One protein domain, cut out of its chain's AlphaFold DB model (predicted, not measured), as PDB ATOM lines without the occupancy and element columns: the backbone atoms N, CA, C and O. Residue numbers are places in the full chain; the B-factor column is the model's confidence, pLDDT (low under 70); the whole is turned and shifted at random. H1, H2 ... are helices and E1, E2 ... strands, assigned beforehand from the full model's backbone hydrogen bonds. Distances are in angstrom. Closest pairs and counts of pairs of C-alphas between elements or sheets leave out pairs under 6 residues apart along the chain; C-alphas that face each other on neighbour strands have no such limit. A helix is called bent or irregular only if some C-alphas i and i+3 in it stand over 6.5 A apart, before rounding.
ATOM      1  N   VAL A   7     -12.971  45.292  14.021       95.75
ATOM      2  CA  VAL A   7     -13.875  45.622  15.133       95.75
ATOM      3  C   VAL A   7     -15.308  45.200  14.818       95.75
ATOM      4  O   VAL A   7     -15.956  44.577  15.656       95.75
ATOM      5  N   LEU A   8     -15.776  45.467  13.598       96.50
ATOM      6  CA  LEU A   8     -17.115  45.089  13.157       96.50
ATOM      7  C   LEU A   8     -17.285  43.565  13.138       96.50
ATOM      8  O   LEU A   8     -18.250  43.048  13.693       96.50
ATOM      9  N   ARG A   9     -16.303  42.833  12.594       96.88
ATOM     10  CA  ARG A   9     -16.294  41.363  12.584       96.88
ATOM     11  C   ARG A   9     -16.453  40.783  13.985       96.88
ATOM     12  O   ARG A   9     -17.236  39.858  14.172       96.88
ATOM     13  N   ARG A  10     -15.718  41.324  14.965       97.38
ATOM     14  CA  ARG A  10     -15.817  40.903  16.370       97.38
ATOM     15  C   ARG A  10     -17.242  41.051  16.892       97.38
ATOM     16  O   ARG A  10     -17.746  40.114  17.499       97.38
ATOM     17  N   TRP A  11     -17.867  42.205  16.672       98.06
ATOM     18  CA  TRP A  11     -19.219  42.459  17.163       98.06
ATOM     19  C   TRP A  11     -20.259  41.593  16.466       98.06
ATOM     20  O   TRP A  11     -21.059  40.968  17.152       98.06
ATOM     21  N   ILE A  12     -20.201  41.460  15.140       98.00
ATOM     22  CA  ILE A  12     -21.129  40.594  14.403       98.00
ATOM     23  C   ILE A  12     -21.017  39.146  14.891       98.00
ATOM     24  O   ILE A  12     -22.029  38.525  15.207       98.00
ATOM     25  N   ASN A  13     -19.795  38.621  15.027       97.88
ATOM     26  CA  ASN A  13     -19.584  37.251  15.495       97.88
ATOM     27  C   ASN A  13     -19.911  37.042  16.977       97.88
ATOM     28  O   ASN A  13     -20.067  35.902  17.416       97.88
ATOM     29  N   LEU A  14     -19.969  38.114  17.765       97.75
ATOM     30  CA  LEU A  14     -20.478  38.065  19.128       97.75
ATOM     31  C   LEU A  14     -22.010  38.009  19.120       97.75
ATOM     32  O   LEU A  14     -22.582  37.136  19.765       97.75
ATOM     33  N   LEU A  15     -22.652  38.891  18.349       98.12
ATOM     34  CA  LEU A  15     -24.110  39.009  18.250       98.12
ATOM     35  C   LEU A  15     -24.761  37.773  17.620       98.12
ATOM     36  O   LEU A  15     -25.795  37.321  18.094       98.12
ATOM     37  N   ASN A  16     -24.140  37.177  16.598       97.31
ATOM     38  CA  ASN A  16     -24.629  35.944  15.969       97.31
ATOM     39  C   ASN A  16     -24.281  34.664  16.760       97.31
ATOM     40  O   ASN A  16     -24.477  33.557  16.260       97.31
ATOM     41  N   LEU A  17     -23.727  34.816  17.968       98.12
ATOM     42  CA  LEU A  17     -23.360  33.756  18.911       98.12
ATOM     43  C   LEU A  17     -22.283  32.764  18.440       98.12
ATOM     44  O   LEU A  17     -21.929  31.853  19.190       98.12
ATOM     45  N   SER A  18     -21.675  32.959  17.268       97.81
ATOM     46  CA  SER A  18     -20.597  32.079  16.791       97.81
ATOM     47  C   SER A  18     -19.343  32.149  17.671       97.81
ATOM     48  O   SER A  18     -18.748  31.117  17.969       97.81
ATOM     49  N   THR A  19     -18.952  33.335  18.153       98.31
ATOM     50  CA  THR A  19     -17.802  33.476  19.067       98.31
ATOM     51  C   THR A  19     -18.089  32.877  20.448       98.31
ATOM     52  O   THR A  19     -17.256  32.099  20.916       98.31
ATOM     53  N   PRO A  20     -19.243  33.152  21.094       98.50
ATOM     54  CA  PRO A  20     -19.668  32.413  22.282       98.50
ATOM     55  C   PRO A  20     -19.643  30.891  22.101       98.50
ATOM     56  O   PRO A  20     -19.093  30.194  22.950       98.50
ATOM     57  N   ALA A  21     -20.151  30.372  20.978       98.25
ATOM     58  CA  ALA A  21     -20.122  28.939  20.683       98.25
ATOM     59  C   ALA A  21     -18.687  28.395  20.562       98.25
ATOM     60  O   ALA A  21     -18.374  27.346  21.124       98.25
ATOM     61  N   GLY A  22     -17.790  29.122  19.888       98.12
ATOM     62  CA  GLY A  22     -16.373  28.761  19.795       98.12
ATOM     63  C   GLY A  22     -15.667  28.748  21.155       98.12
ATOM     64  O   GLY A  22     -14.878  27.847  21.434       98.12
ATOM     65  N   LEU A  23     -15.984  29.707  22.031       98.69
ATOM     66  CA  LEU A  23     -15.456  29.761  23.397       98.69
ATOM     67  C   LEU A  23     -15.979  28.604  24.247       98.69
ATOM     68  O   LEU A  23     -15.200  27.975  24.965       98.69
ATOM     69  N   LEU A  24     -17.276  28.303  24.147       98.44
ATOM     70  CA  LEU A  24     -17.882  27.163  24.828       98.44
ATOM     71  C   LEU A  24     -17.224  25.857  24.378       98.44
ATOM     72  O   LEU A  24     -16.835  25.056  25.224       98.44
ATOM     73  N   LEU A  25     -17.019  25.674  23.070       98.06
ATOM     74  CA  LEU A  25     -16.315  24.519  22.513       98.06
ATOM     75  C   LEU A  25     -14.875  24.418  23.036       98.06
ATOM     76  O   LEU A  25     -14.451  23.344  23.461       98.06
ATOM     77  N   ALA A  26     -14.125  25.524  23.026       98.12
ATOM     78  CA  ALA A  26     -12.755  25.559  23.532       98.12
ATOM     79  C   ALA A  26     -12.697  25.165  25.015       98.12
ATOM     80  O   ALA A  26     -11.865  24.346  25.401       98.12
ATOM     81  N   ARG A  27     -13.624  25.674  25.836       98.19
ATOM     82  CA  ARG A  27     -13.712  25.308  27.257       98.19
ATOM     83  C   ARG A  27     -14.126  23.860  27.473       98.19
ATOM     84  O   ARG A  27     -13.474  23.167  28.245       98.19
ATOM     85  N   ALA A  28     -15.148  23.390  26.764       97.94
ATOM     86  CA  ALA A  28     -15.628  22.010  26.855       97.94
ATOM     87  C   ALA A  28     -14.560  20.983  26.442       97.94
ATOM     88  O   ALA A  28     -14.593  19.842  26.889       97.94
ATOM     89  N   THR A  29     -13.603  21.387  25.604       97.00
ATOM     90  CA  THR A  29     -12.491  20.538  25.152       97.00
ATOM     91  C   THR A  29     -11.183  20.769  25.910       97.00
ATOM     92  O   THR A  29     -10.176  20.159  25.557       97.00
ATOM     93  N   GLY A  30     -11.180  21.617  26.946       97.12
ATOM     94  CA  GLY A  30     -10.001  21.874  27.779       97.12
ATOM     95  C   GLY A  30      -8.883  22.651  27.076       97.12
ATOM     96  O   GLY A  30      -7.725  22.534  27.466       97.12
ATOM     97  N   CYS A  31      -9.203  23.424  26.036       97.81
ATOM     98  CA  CYS A  31      -8.210  24.221  25.322       97.81
ATOM     99  C   CYS A  31      -7.695  25.394  26.176       97.81
ATOM    100  O   CYS A  31      -8.460  26.034  26.903       97.81
ATOM    101  N   SER A  32      -6.417  25.742  26.012       97.62
ATOM    102  CA  SER A  32      -5.829  26.964  26.570       97.62
ATOM    103  C   SER A  32      -6.211  28.169  25.711       97.62
ATOM    104  O   SER A  32      -5.916  28.202  24.515       97.62
ATOM    105  N   ILE A  33      -6.895  29.152  26.302       98.31
ATOM    106  CA  ILE A  33      -7.458  30.303  25.587       98.31
ATOM    107  C   ILE A  33      -6.577  31.534  25.801       98.31
ATOM    108  O   ILE A  33      -6.373  31.968  26.932       98.31
ATOM    109  N   THR A  34      -6.108  32.137  24.712       97.31
ATOM    110  CA  THR A  34      -5.272  33.345  24.721       97.31
ATOM    111  C   THR A  34      -5.758  34.368  23.688       97.31
ATOM    112  O   THR A  34      -6.351  34.000  22.669       97.31
ATOM    113  N   PRO A  35      -5.562  35.677  23.922       96.69
ATOM    114  CA  PRO A  35      -5.852  36.686  22.911       96.69
ATOM    115  C   PRO A  35      -4.863  36.579  21.741       96.69
ATOM    116  O   PRO A  35      -3.663  36.410  21.937       96.69
ATOM    117  N   GLY A  36      -5.375  36.709  20.518       94.62
ATOM    118  CA  GLY A  36      -4.593  36.763  19.288       94.62
ATOM    119  C   GLY A  36      -4.661  38.133  18.599       94.62
ATOM    120  O   GLY A  36      -5.401  39.033  19.025       94.62
ATOM    121  N   PRO A  37      -3.913  38.312  17.498       93.88
ATOM    122  CA  PRO A  37      -3.981  39.524  16.691       93.88
ATOM    123  C   PRO A  37      -5.368  39.675  16.049       93.88
ATOM    124  O   PRO A  37      -6.163  38.739  15.985       93.88
ATOM    125  N   GLN A  38      -5.680  40.879  15.565       93.25
ATOM    126  CA  GLN A  38      -6.909  41.147  14.802       93.25
ATOM    127  C   GLN A  38      -8.198  40.698  15.529       93.25
ATOM    128  O   GLN A  38      -9.160  40.258  14.900       93.25
ATOM    129  N   LYS A  39      -8.231  40.793  16.868       95.88
ATOM    130  CA  LYS A  39      -9.373  40.376  17.712       95.88
ATOM    131  C   LYS A  39      -9.785  38.906  17.513       95.88
ATOM    132  O   LYS A  39     -10.955  38.563  17.706       95.88
ATOM    133  N   ILE A  40      -8.837  38.064  17.107       96.88
ATOM    134  CA  ILE A  40      -8.951  36.609  17.157       96.88
ATOM    135  C   ILE A  40      -8.683  36.139  18.588       96.88
ATOM    136  O   ILE A  40      -7.927  36.763  19.332       96.88
ATOM    137  N   ILE A  41      -9.321  35.042  18.972       98.25
ATOM    138  CA  ILE A  41      -9.069  34.319  20.212       98.25
ATOM    139  C   ILE A  41      -8.441  32.985  19.823       98.25
ATOM    140  O   ILE A  41      -9.010  32.238  19.031       98.25
ATOM    141  N   LEU A  42      -7.262  32.698  20.351       98.00
ATOM    142  CA  LEU A  42      -6.517  31.479  20.079       98.00
ATOM    143  C   LEU A  42      -6.855  30.444  21.154       98.00
ATOM    144  O   LEU A  42      -6.752  30.735  22.342       98.00
ATOM    145  N   ALA A  43      -7.257  29.248  20.738       98.19
ATOM    146  CA  ALA A  43      -7.575  28.125  21.612       98.19
ATOM    147  C   ALA A  43      -6.655  26.942  21.275       98.19
ATOM    148  O   ALA A  43      -6.863  26.220  20.298       98.19
ATOM    149  N   GLU A  44      -5.605  26.771  22.070       97.88
ATOM    150  CA  GLU A  44      -4.609  25.719  21.884       97.88
ATOM    151  C   GLU A  44      -5.025  24.413  22.561       97.88
ATOM    152  O   GLU A  44      -5.606  24.422  23.642       97.88
ATOM    153  N   GLY A  45      -4.628  23.283  21.978       96.25
ATOM    154  CA  GLY A  45      -4.651  21.987  22.654       96.25
ATOM    155  C   GLY A  45      -5.867  21.145  22.305       96.25
ATOM    156  O   GLY A  45      -6.178  20.201  23.021       96.25
ATOM    157  N   TYR A  46      -6.538  21.449  21.190       96.31
ATOM    158  CA  TYR A  46      -7.739  20.734  20.776       96.31
ATOM    159  C   TYR A  46      -7.480  19.216  20.616       96.31
ATOM    160  O   TYR A  46      -6.712  18.814  19.724       96.31
ATOM    161  N   PRO A  47      -8.112  18.359  21.444       93.19
ATOM    162  CA  PRO A  47      -7.700  16.963  21.584       93.19
ATOM    163  C   PRO A  47      -8.377  16.031  20.574       93.19
ATOM    164  O   PRO A  47      -7.812  15.004  20.200       93.19
ATOM    165  N   LEU A  48      -9.580  16.373  20.102       91.94
ATOM    166  CA  LEU A  48     -10.394  15.461  19.298       91.94
ATOM    167  C   LEU A  48      -9.784  15.241  17.915       91.94
ATOM    168  O   LEU A  48      -9.225  16.153  17.312       91.94
ATOM    169  N   SER A  49      -9.909  14.033  17.370       83.38
ATOM    170  CA  SER A  49      -9.347  13.669  16.059       83.38
ATOM    171  C   SER A  49     -10.049  14.334  14.872       83.38
ATOM    172  O   SER A  49      -9.491  14.392  13.774       83.38
ATOM    173  N   LEU A  50     -11.273  14.820  15.078       85.88
ATOM    174  CA  LEU A  50     -12.055  15.559  14.094       85.88
ATOM    175  C   LEU A  50     -12.242  17.003  14.566       85.88
ATOM    176  O   LEU A  50     -12.509  17.176  15.748       85.88
ATOM    177  N   PRO A  51     -12.135  18.005  13.676       83.69
ATOM    178  CA  PRO A  51     -11.779  17.889  12.258       83.69
ATOM    179  C   PRO A  51     -10.297  17.511  12.038       83.69
ATOM    180  O   PRO A  51      -9.415  17.844  12.835       83.69
ATOM    181  N   ARG A  52     -10.001  16.802  10.933       84.81
ATOM    182  CA  ARG A  52      -8.624  16.438  10.522       84.81
ATOM    183  C   ARG A  52      -7.898  17.636   9.896       84.81
ATOM    184  O   ARG A  52      -7.484  17.590   8.741       84.81
ATOM    185  N   ALA A  53      -7.758  18.703  10.671       88.12
ATOM    186  CA  ALA A  53      -7.064  19.926  10.299       88.12
ATOM    187  C   ALA A  53      -6.035  20.311  11.374       88.12
ATOM    188  O   ALA A  53      -6.059  19.808  12.503       88.12
ATOM    189  N   ALA A  54      -5.091  21.172  10.990       91.25
ATOM    190  CA  ALA A  54      -4.083  21.720  11.896       91.25
ATOM    191  C   ALA A  54      -4.690  22.744  12.870       91.25
ATOM    192  O   ALA A  54      -4.273  22.797  14.030       91.25
ATOM    193  N   ALA A  55      -5.661  23.508  12.368       95.31
ATOM    194  CA  ALA A  55      -6.475  24.500  13.046       95.31
ATOM    195  C   ALA A  55      -7.860  24.548  12.376       95.31
ATOM    196  O   ALA A  55      -8.027  23.989  11.289       95.31
ATOM    197  N   PHE A  56      -8.838  25.152  13.042       96.69
ATOM    198  CA  PHE A  56     -10.134  25.507  12.473       96.69
ATOM    199  C   PHE A  56     -10.744  26.680  13.245       96.69
ATOM    200  O   PHE A  56     -10.373  26.954  14.389       96.69
ATOM    201  N   THR A  57     -11.717  27.346  12.631       97.69
ATOM    202  CA  THR A  57     -12.326  28.565  13.168       97.69
ATOM    203  C   THR A  57     -13.789  28.355  13.542       97.69
ATOM    204  O   THR A  57     -14.529  27.704  12.809       97.69
ATOM    205  N   VAL A  58     -14.219  28.958  14.654       98.06
ATOM    206  CA  VAL A  58     -15.625  29.114  15.054       98.06
ATOM    207  C   VAL A  58     -15.845  30.557  15.520       98.06
ATOM    208  O   VAL A  58     -15.355  30.967  16.575       98.06
ATOM    209  N   GLY A  59     -16.536  31.366  14.711       98.19
ATOM    210  CA  GLY A  59     -16.641  32.810  14.945       98.19
ATOM    211  C   GLY A  59     -15.264  33.480  14.923       98.19
ATOM    212  O   GLY A  59     -14.540  33.387  13.934       98.19
ATOM    213  N   ASN A  60     -14.879  34.138  16.020       98.19
ATOM    214  CA  ASN A  60     -13.532  34.692  16.213       98.19
ATOM    215  C   ASN A  60     -12.564  33.760  16.965       98.19
ATOM    216  O   ASN A  60     -11.460  34.193  17.299       98.19
ATOM    217  N   VAL A  61     -12.955  32.519  17.262       98.56
ATOM    218  CA  VAL A  61     -12.116  31.559  17.991       98.56
ATOM    219  C   VAL A  61     -11.426  30.624  17.007       98.56
ATOM    220  O   VAL A  61     -12.095  29.934  16.244       98.56
ATOM    221  N   VAL A  62     -10.097  30.584  17.040       98.00
ATOM    222  CA  VAL A  62      -9.275  29.659  16.254       98.00
ATOM    223  C   VAL A  62      -8.784  28.557  17.176       98.00
ATOM    224  O   VAL A  62      -7.936  28.791  18.037       98.00
ATOM    225  N   LEU A  63      -9.331  27.357  16.997       98.19
ATOM    226  CA  LEU A  63      -8.948  26.162  17.733       98.19
ATOM    227  C   LEU A  63      -7.852  25.428  16.964       98.19
ATOM    228  O   LEU A  63      -7.978  25.198  15.762       98.19
ATOM    229  N   TYR A  64      -6.774  25.035  17.634       97.12
ATOM    230  CA  TYR A  64      -5.658  24.346  16.987       97.12
ATOM    231  C   TYR A  64      -4.988  23.328  17.902       97.12
ATOM    232  O   TYR A  64      -5.109  23.345  19.127       97.12
ATOM    233  N   ARG A  65      -4.274  22.394  17.276       95.19
ATOM    234  CA  ARG A  65      -3.508  21.357  17.979       95.19
ATOM    235  C   ARG A  65      -2.160  21.924  18.406       95.19
ATOM    236  O   ARG A  65      -1.550  22.638  17.616       95.19
ATOM    237  N   SER A  66      -1.628  21.520  19.558       93.50
ATOM    238  CA  SER A  66      -0.312  21.993  20.033       93.50
ATOM    239  C   SER A  66       0.825  21.715  19.040       93.50
ATOM    240  O   SER A  66       1.707  22.540  18.847       93.50
ATOM    241  N   ALA A  67       0.755  20.612  18.284       92.31
ATOM    242  CA  ALA A  67       1.710  20.327  17.204       92.31
ATOM    243  C   ALA A  67       1.716  21.381  16.070       92.31
ATOM    244  O   ALA A  67       2.652  21.435  15.273       92.31
ATOM    245  N   SER A  68       0.672  22.207  15.980       91.94
ATOM    246  CA  SER A  68       0.519  23.291  15.006       91.94
ATOM    247  C   SER A  68       0.866  24.669  15.575       91.94
ATOM    248  O   SER A  68       0.811  25.636  14.816       91.94
ATOM    249  N   ALA A  69       1.232  24.785  16.857       92.38
ATOM    250  CA  ALA A  69       1.481  26.059  17.542       92.38
ATOM    251  C   ALA A  69       2.460  26.963  16.772       92.38
ATOM    252  O   ALA A  69       2.153  28.119  16.469       92.38
ATOM    253  N   GLY A  70       3.587  26.407  16.313       90.94
ATOM    254  CA  GLY A  70       4.583  27.143  15.522       90.94
ATOM    255  C   GLY A  70       4.076  27.687  14.176       90.94
ATOM    256  O   GLY A  70       4.703  28.567  13.596       90.94
ATOM    257  N   ARG A  71       2.935  27.200  13.668       91.25
ATOM    258  CA  ARG A  71       2.292  27.696  12.437       91.25
ATOM    259  C   ARG A  71       1.233  28.766  12.699       91.25
ATOM    260  O   ARG A  71       0.757  29.332  11.722       91.25
ATOM    261  N   ILE A  72       0.849  28.994  13.957       92.50
ATOM    262  CA  ILE A  72      -0.233  29.905  14.362       92.50
ATOM    263  C   ILE A  72       0.310  31.150  15.070       92.50
ATOM    264  O   ILE A  72      -0.147  32.245  14.768       92.50
ATOM    265  N   HIS A  73       1.283  31.006  15.980       88.50
ATOM    266  CA  HIS A  73       1.671  32.095  16.890       88.50
ATOM    267  C   HIS A  73       2.276  33.329  16.220       88.50
ATOM    268  O   HIS A  73       2.192  34.417  16.786       88.50
ATOM    269  N   ALA A  74       2.882  33.196  15.036       87.56
ATOM    270  CA  ALA A  74       3.372  34.373  14.331       87.56
ATOM    271  C   ALA A  74       2.170  35.239  13.886       87.56
ATOM    272  O   ALA A  74       1.285  34.704  13.205       87.56
ATOM    273  N   PRO A  75       2.134  36.547  14.228       78.81
ATOM    274  CA  PRO A  75       0.973  37.414  14.002       78.81
ATOM    275  C   PRO A  75       0.435  37.421  12.567       78.81
ATOM    276  O   PRO A  75      -0.773  37.517  12.370       78.81
ATOM    277  N   ASP A  76       1.318  37.236  11.585       83.69
ATOM    278  CA  ASP A  76       0.983  37.201  10.157       83.69
ATOM    279  C   ASP A  76       1.241  35.833   9.515       83.69
ATOM    280  O   ASP A  76       1.434  35.723   8.296       83.69
ATOM    281  N   SER A  77       1.245  34.769  10.324       94.62
ATOM    282  CA  SER A  77       1.421  33.413   9.812       94.62
ATOM    283  C   SER A  77       0.371  33.106   8.733       94.62
ATOM    284  O   SER A  77      -0.799  33.475   8.877       94.62
ATOM    285  N   PRO A  78       0.748  32.410   7.641       95.38
ATOM    286  CA  PRO A  78      -0.200  32.073   6.585       95.38
ATOM    287  C   PRO A  78      -1.441  31.356   7.119       95.38
ATOM    288  O   PRO A  78      -2.557  31.714   6.757       95.38
ATOM    289  N   LEU A  79      -1.256  30.415   8.049       95.25
ATOM    290  CA  LEU A  79      -2.372  29.679   8.628       95.25
ATOM    291  C   LEU A  79      -3.305  30.606   9.420       95.25
ATOM    292  O   LEU A  79      -4.510  30.548   9.217       95.25
ATOM    293  N   LEU A  80      -2.784  31.525  10.240       95.56
ATOM    294  CA  LEU A  80      -3.640  32.460  10.976       95.56
ATOM    295  C   LEU A  80      -4.404  33.419  10.052       95.56
ATOM    296  O   LEU A  80      -5.572  33.716  10.312       95.56
ATOM    297  N   ARG A  81      -3.802  33.867   8.940       95.00
ATOM    298  CA  ARG A  81      -4.524  34.662   7.927       95.00
ATOM    299  C   ARG A  81      -5.663  33.875   7.284       95.00
ATOM    300  O   ARG A  81      -6.725  34.441   7.029       95.00
ATOM    301  N   HIS A  82      -5.439  32.591   7.006       96.25
ATOM    302  CA  HIS A  82      -6.462  31.688   6.480       96.25
ATOM    303  C   HIS A  82      -7.634  31.552   7.456       96.25
ATOM    304  O   HIS A  82      -8.767  31.871   7.094       96.25
ATOM    305  N   GLU A  83      -7.353  31.222   8.715       96.62
ATOM    306  CA  GLU A  83      -8.369  31.114   9.768       96.62
ATOM    307  C   GLU A  83      -9.113  32.444   9.998       96.62
ATOM    308  O   GLU A  83     -10.339  32.490  10.103       96.62
ATOM    309  N   THR A  84      -8.407  33.576   9.943       95.81
ATOM    310  CA  THR A  84      -9.036  34.900  10.081       95.81
ATOM    311  C   THR A  84     -10.040  35.195   8.960       95.81
ATOM    312  O   THR A  84     -11.066  35.840   9.196       95.81
ATOM    313  N   ARG A  85      -9.799  34.702   7.737       96.62
ATOM    314  CA  ARG A  85     -10.768  34.827   6.636       96.62
ATOM    315  C   ARG A  85     -12.014  33.975   6.872       96.62
ATOM    316  O   ARG A  85     -13.107  34.437   6.541       96.62
ATOM    317  N   HIS A  86     -11.893  32.814   7.514       97.44
ATOM    318  CA  HIS A  86     -13.058  32.059   7.986       97.44
ATOM    319  C   HIS A  86     -13.839  32.822   9.062       97.44
ATOM    320  O   HIS A  86     -15.069  32.843   9.011       97.44
ATOM    321  N   SER A  87     -13.178  33.564   9.959       97.56
ATOM    322  CA  SER A  87     -13.898  34.452  10.884       97.56
ATOM    323  C   SER A  87     -14.720  35.520  10.156       97.56
ATOM    324  O   SER A  87     -15.808  35.873  10.611       97.56
ATOM    325  N   SER A  88     -14.236  36.062   9.032       97.38
ATOM    326  CA  SER A  88     -15.038  36.978   8.205       97.38
ATOM    327  C   SER A  88     -16.223  36.270   7.547       97.38
ATOM    328  O   SER A  88     -17.296  36.856   7.470       97.38
ATOM    329  N   GLN A  89     -16.072  35.014   7.120       97.31
ATOM    330  CA  GLN A  89     -17.181  34.224   6.570       97.31
ATOM    331  C   GLN A  89     -18.268  33.960   7.619       97.31
ATOM    332  O   GLN A  89     -19.448  34.112   7.308       97.31
ATOM    333  N   TYR A  90     -17.883  33.680   8.869       97.56
ATOM    334  CA  TYR A  90     -18.818  33.652   9.998       97.56
ATOM    335  C   TYR A  90     -19.535  34.984  10.203       97.56
ATOM    336  O   TYR A  90     -20.717  34.981  10.518       97.56
ATOM    337  N   ALA A  91     -18.870  36.124  10.001       96.94
ATOM    338  CA  ALA A  91     -19.547  37.410  10.150       96.94
ATOM    339  C   ALA A  91     -20.600  37.628   9.054       96.94
ATOM    340  O   ALA A  91     -21.645  38.204   9.324       96.94
ATOM    341  N   PHE A  92     -20.365  37.128   7.839       95.94
ATOM    342  CA  PHE A  92     -21.337  37.238   6.748       95.94
ATOM    343  C   PHE A  92     -22.502  36.248   6.856       95.94
ATOM    344  O   PHE A  92     -23.640  36.623   6.605       95.94
ATOM    345  N   LEU A  93     -22.228  34.987   7.197       96.31
ATOM    346  CA  LEU A  93     -23.225  33.906   7.156       96.31
ATOM    347  C   LEU A  93     -23.744  33.497   8.537       96.31
ATOM    348  O   LEU A  93     -24.690  32.718   8.645       96.31
ATOM    349  N   GLY A  94     -23.112  33.974   9.606       95.12
ATOM    350  CA  GLY A  94     -23.391  33.520  10.958       95.12
ATOM    351  C   GLY A  94     -23.206  32.005  11.111       95.12
ATOM    352  O   GLY A  94     -22.345  31.405  10.460       95.12
ATOM    353  N   PRO A  95     -24.023  31.359  11.957       93.50
ATOM    354  CA  PRO A  95     -24.005  29.910  12.152       93.50
ATOM    355  C   PRO A  95     -24.240  29.088  10.875       93.50
ATOM    356  O   PRO A  95     -23.745  27.963  10.794       93.50
TER     357      PRO A  95
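What this domain is: This is residues 7 to 95 of the 170 residues of an uncharacterized protein of Arthrobacter yangruifuii (UniProt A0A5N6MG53). A small twisted sheet of four strands lies between two helices, H2 over one face and the longer H4 over the other. H1 packs on the late part of H4, and short H3 sits at the opposite end of the domain from H1. The 89 printed residues, with four named helices and four named strands in the order H1 H2 E1 E2 E3 E4 H3 H4, are of mixed class; the mixed sheet runs E1, E2, E4, E3. The whole is compact, radius of gyration of the C-alphas 11.7 A, with spans of 31 by 28 by 21 A.

How they stand to each other: Start at E1, residues 32 to 35, an antiparallel hairpin with E2, residues 41 to 44; N 34 and O 42 are 2.8 A apart. E4, residues 61 to 64, is parallel to E2, with N 62 and O 41 at 2.8 A, and forms an antiparallel hairpin with E3, residues 55 to 58, with N 58 and O 61 at 2.8 A. H2, residues 18 to 28, is on the sheet at a height of 7.8 A; its closest C-alphas to E3 are Gly 22 and Val 58, 4.8 A. H4, residues 78 to 95, is on the opposite face, giving three layers, helices on both faces; Thr 57 and Glu 83 are its closest C-alphas to E3, 5.8 A. Its residues 87 to 94 touch H1, residues 7 to 15, at a steep tilt of 50 degrees, closest at C-alphas Asn 13 and Ala 91, 5.3 A. H3, residues 66 to 71, on the same face as H4, only just touches it, with 3 pairs of C-alphas within 8 A, only at the corner, closest at C-alphas Arg 71 and Leu 79, 6.3 A. Every O i to N i+4 pair is within hydrogen-bond range in H1 and H2; H4 has 13 of 14, and H3 0 of 2 but 2 of 3 O i to N i+3 pairs.

Where its parts are: Find C-alpha 7 at (-13.875, 45.622, 15.133), where H1 begins its 12.6 A; H2 spans 15.1 A. H4 runs 24.5 A from C-alpha 78 at (-0.200, 32.073, 6.585) to C-alpha 95 at (-24.005, 29.910, 12.152), with a kink of 42 degrees near residue 89. H3 and H4 are irregular: C-alphas 67 and 70 are 7.6 A apart, 92 and 95 9.5 A.

The domain as a whole: The two C-alphas farthest apart, Leu 8 and Ser 49, are 32.5 A apart. The printed part has no cut and no long link; no printed residue is under 70 in pLDDT.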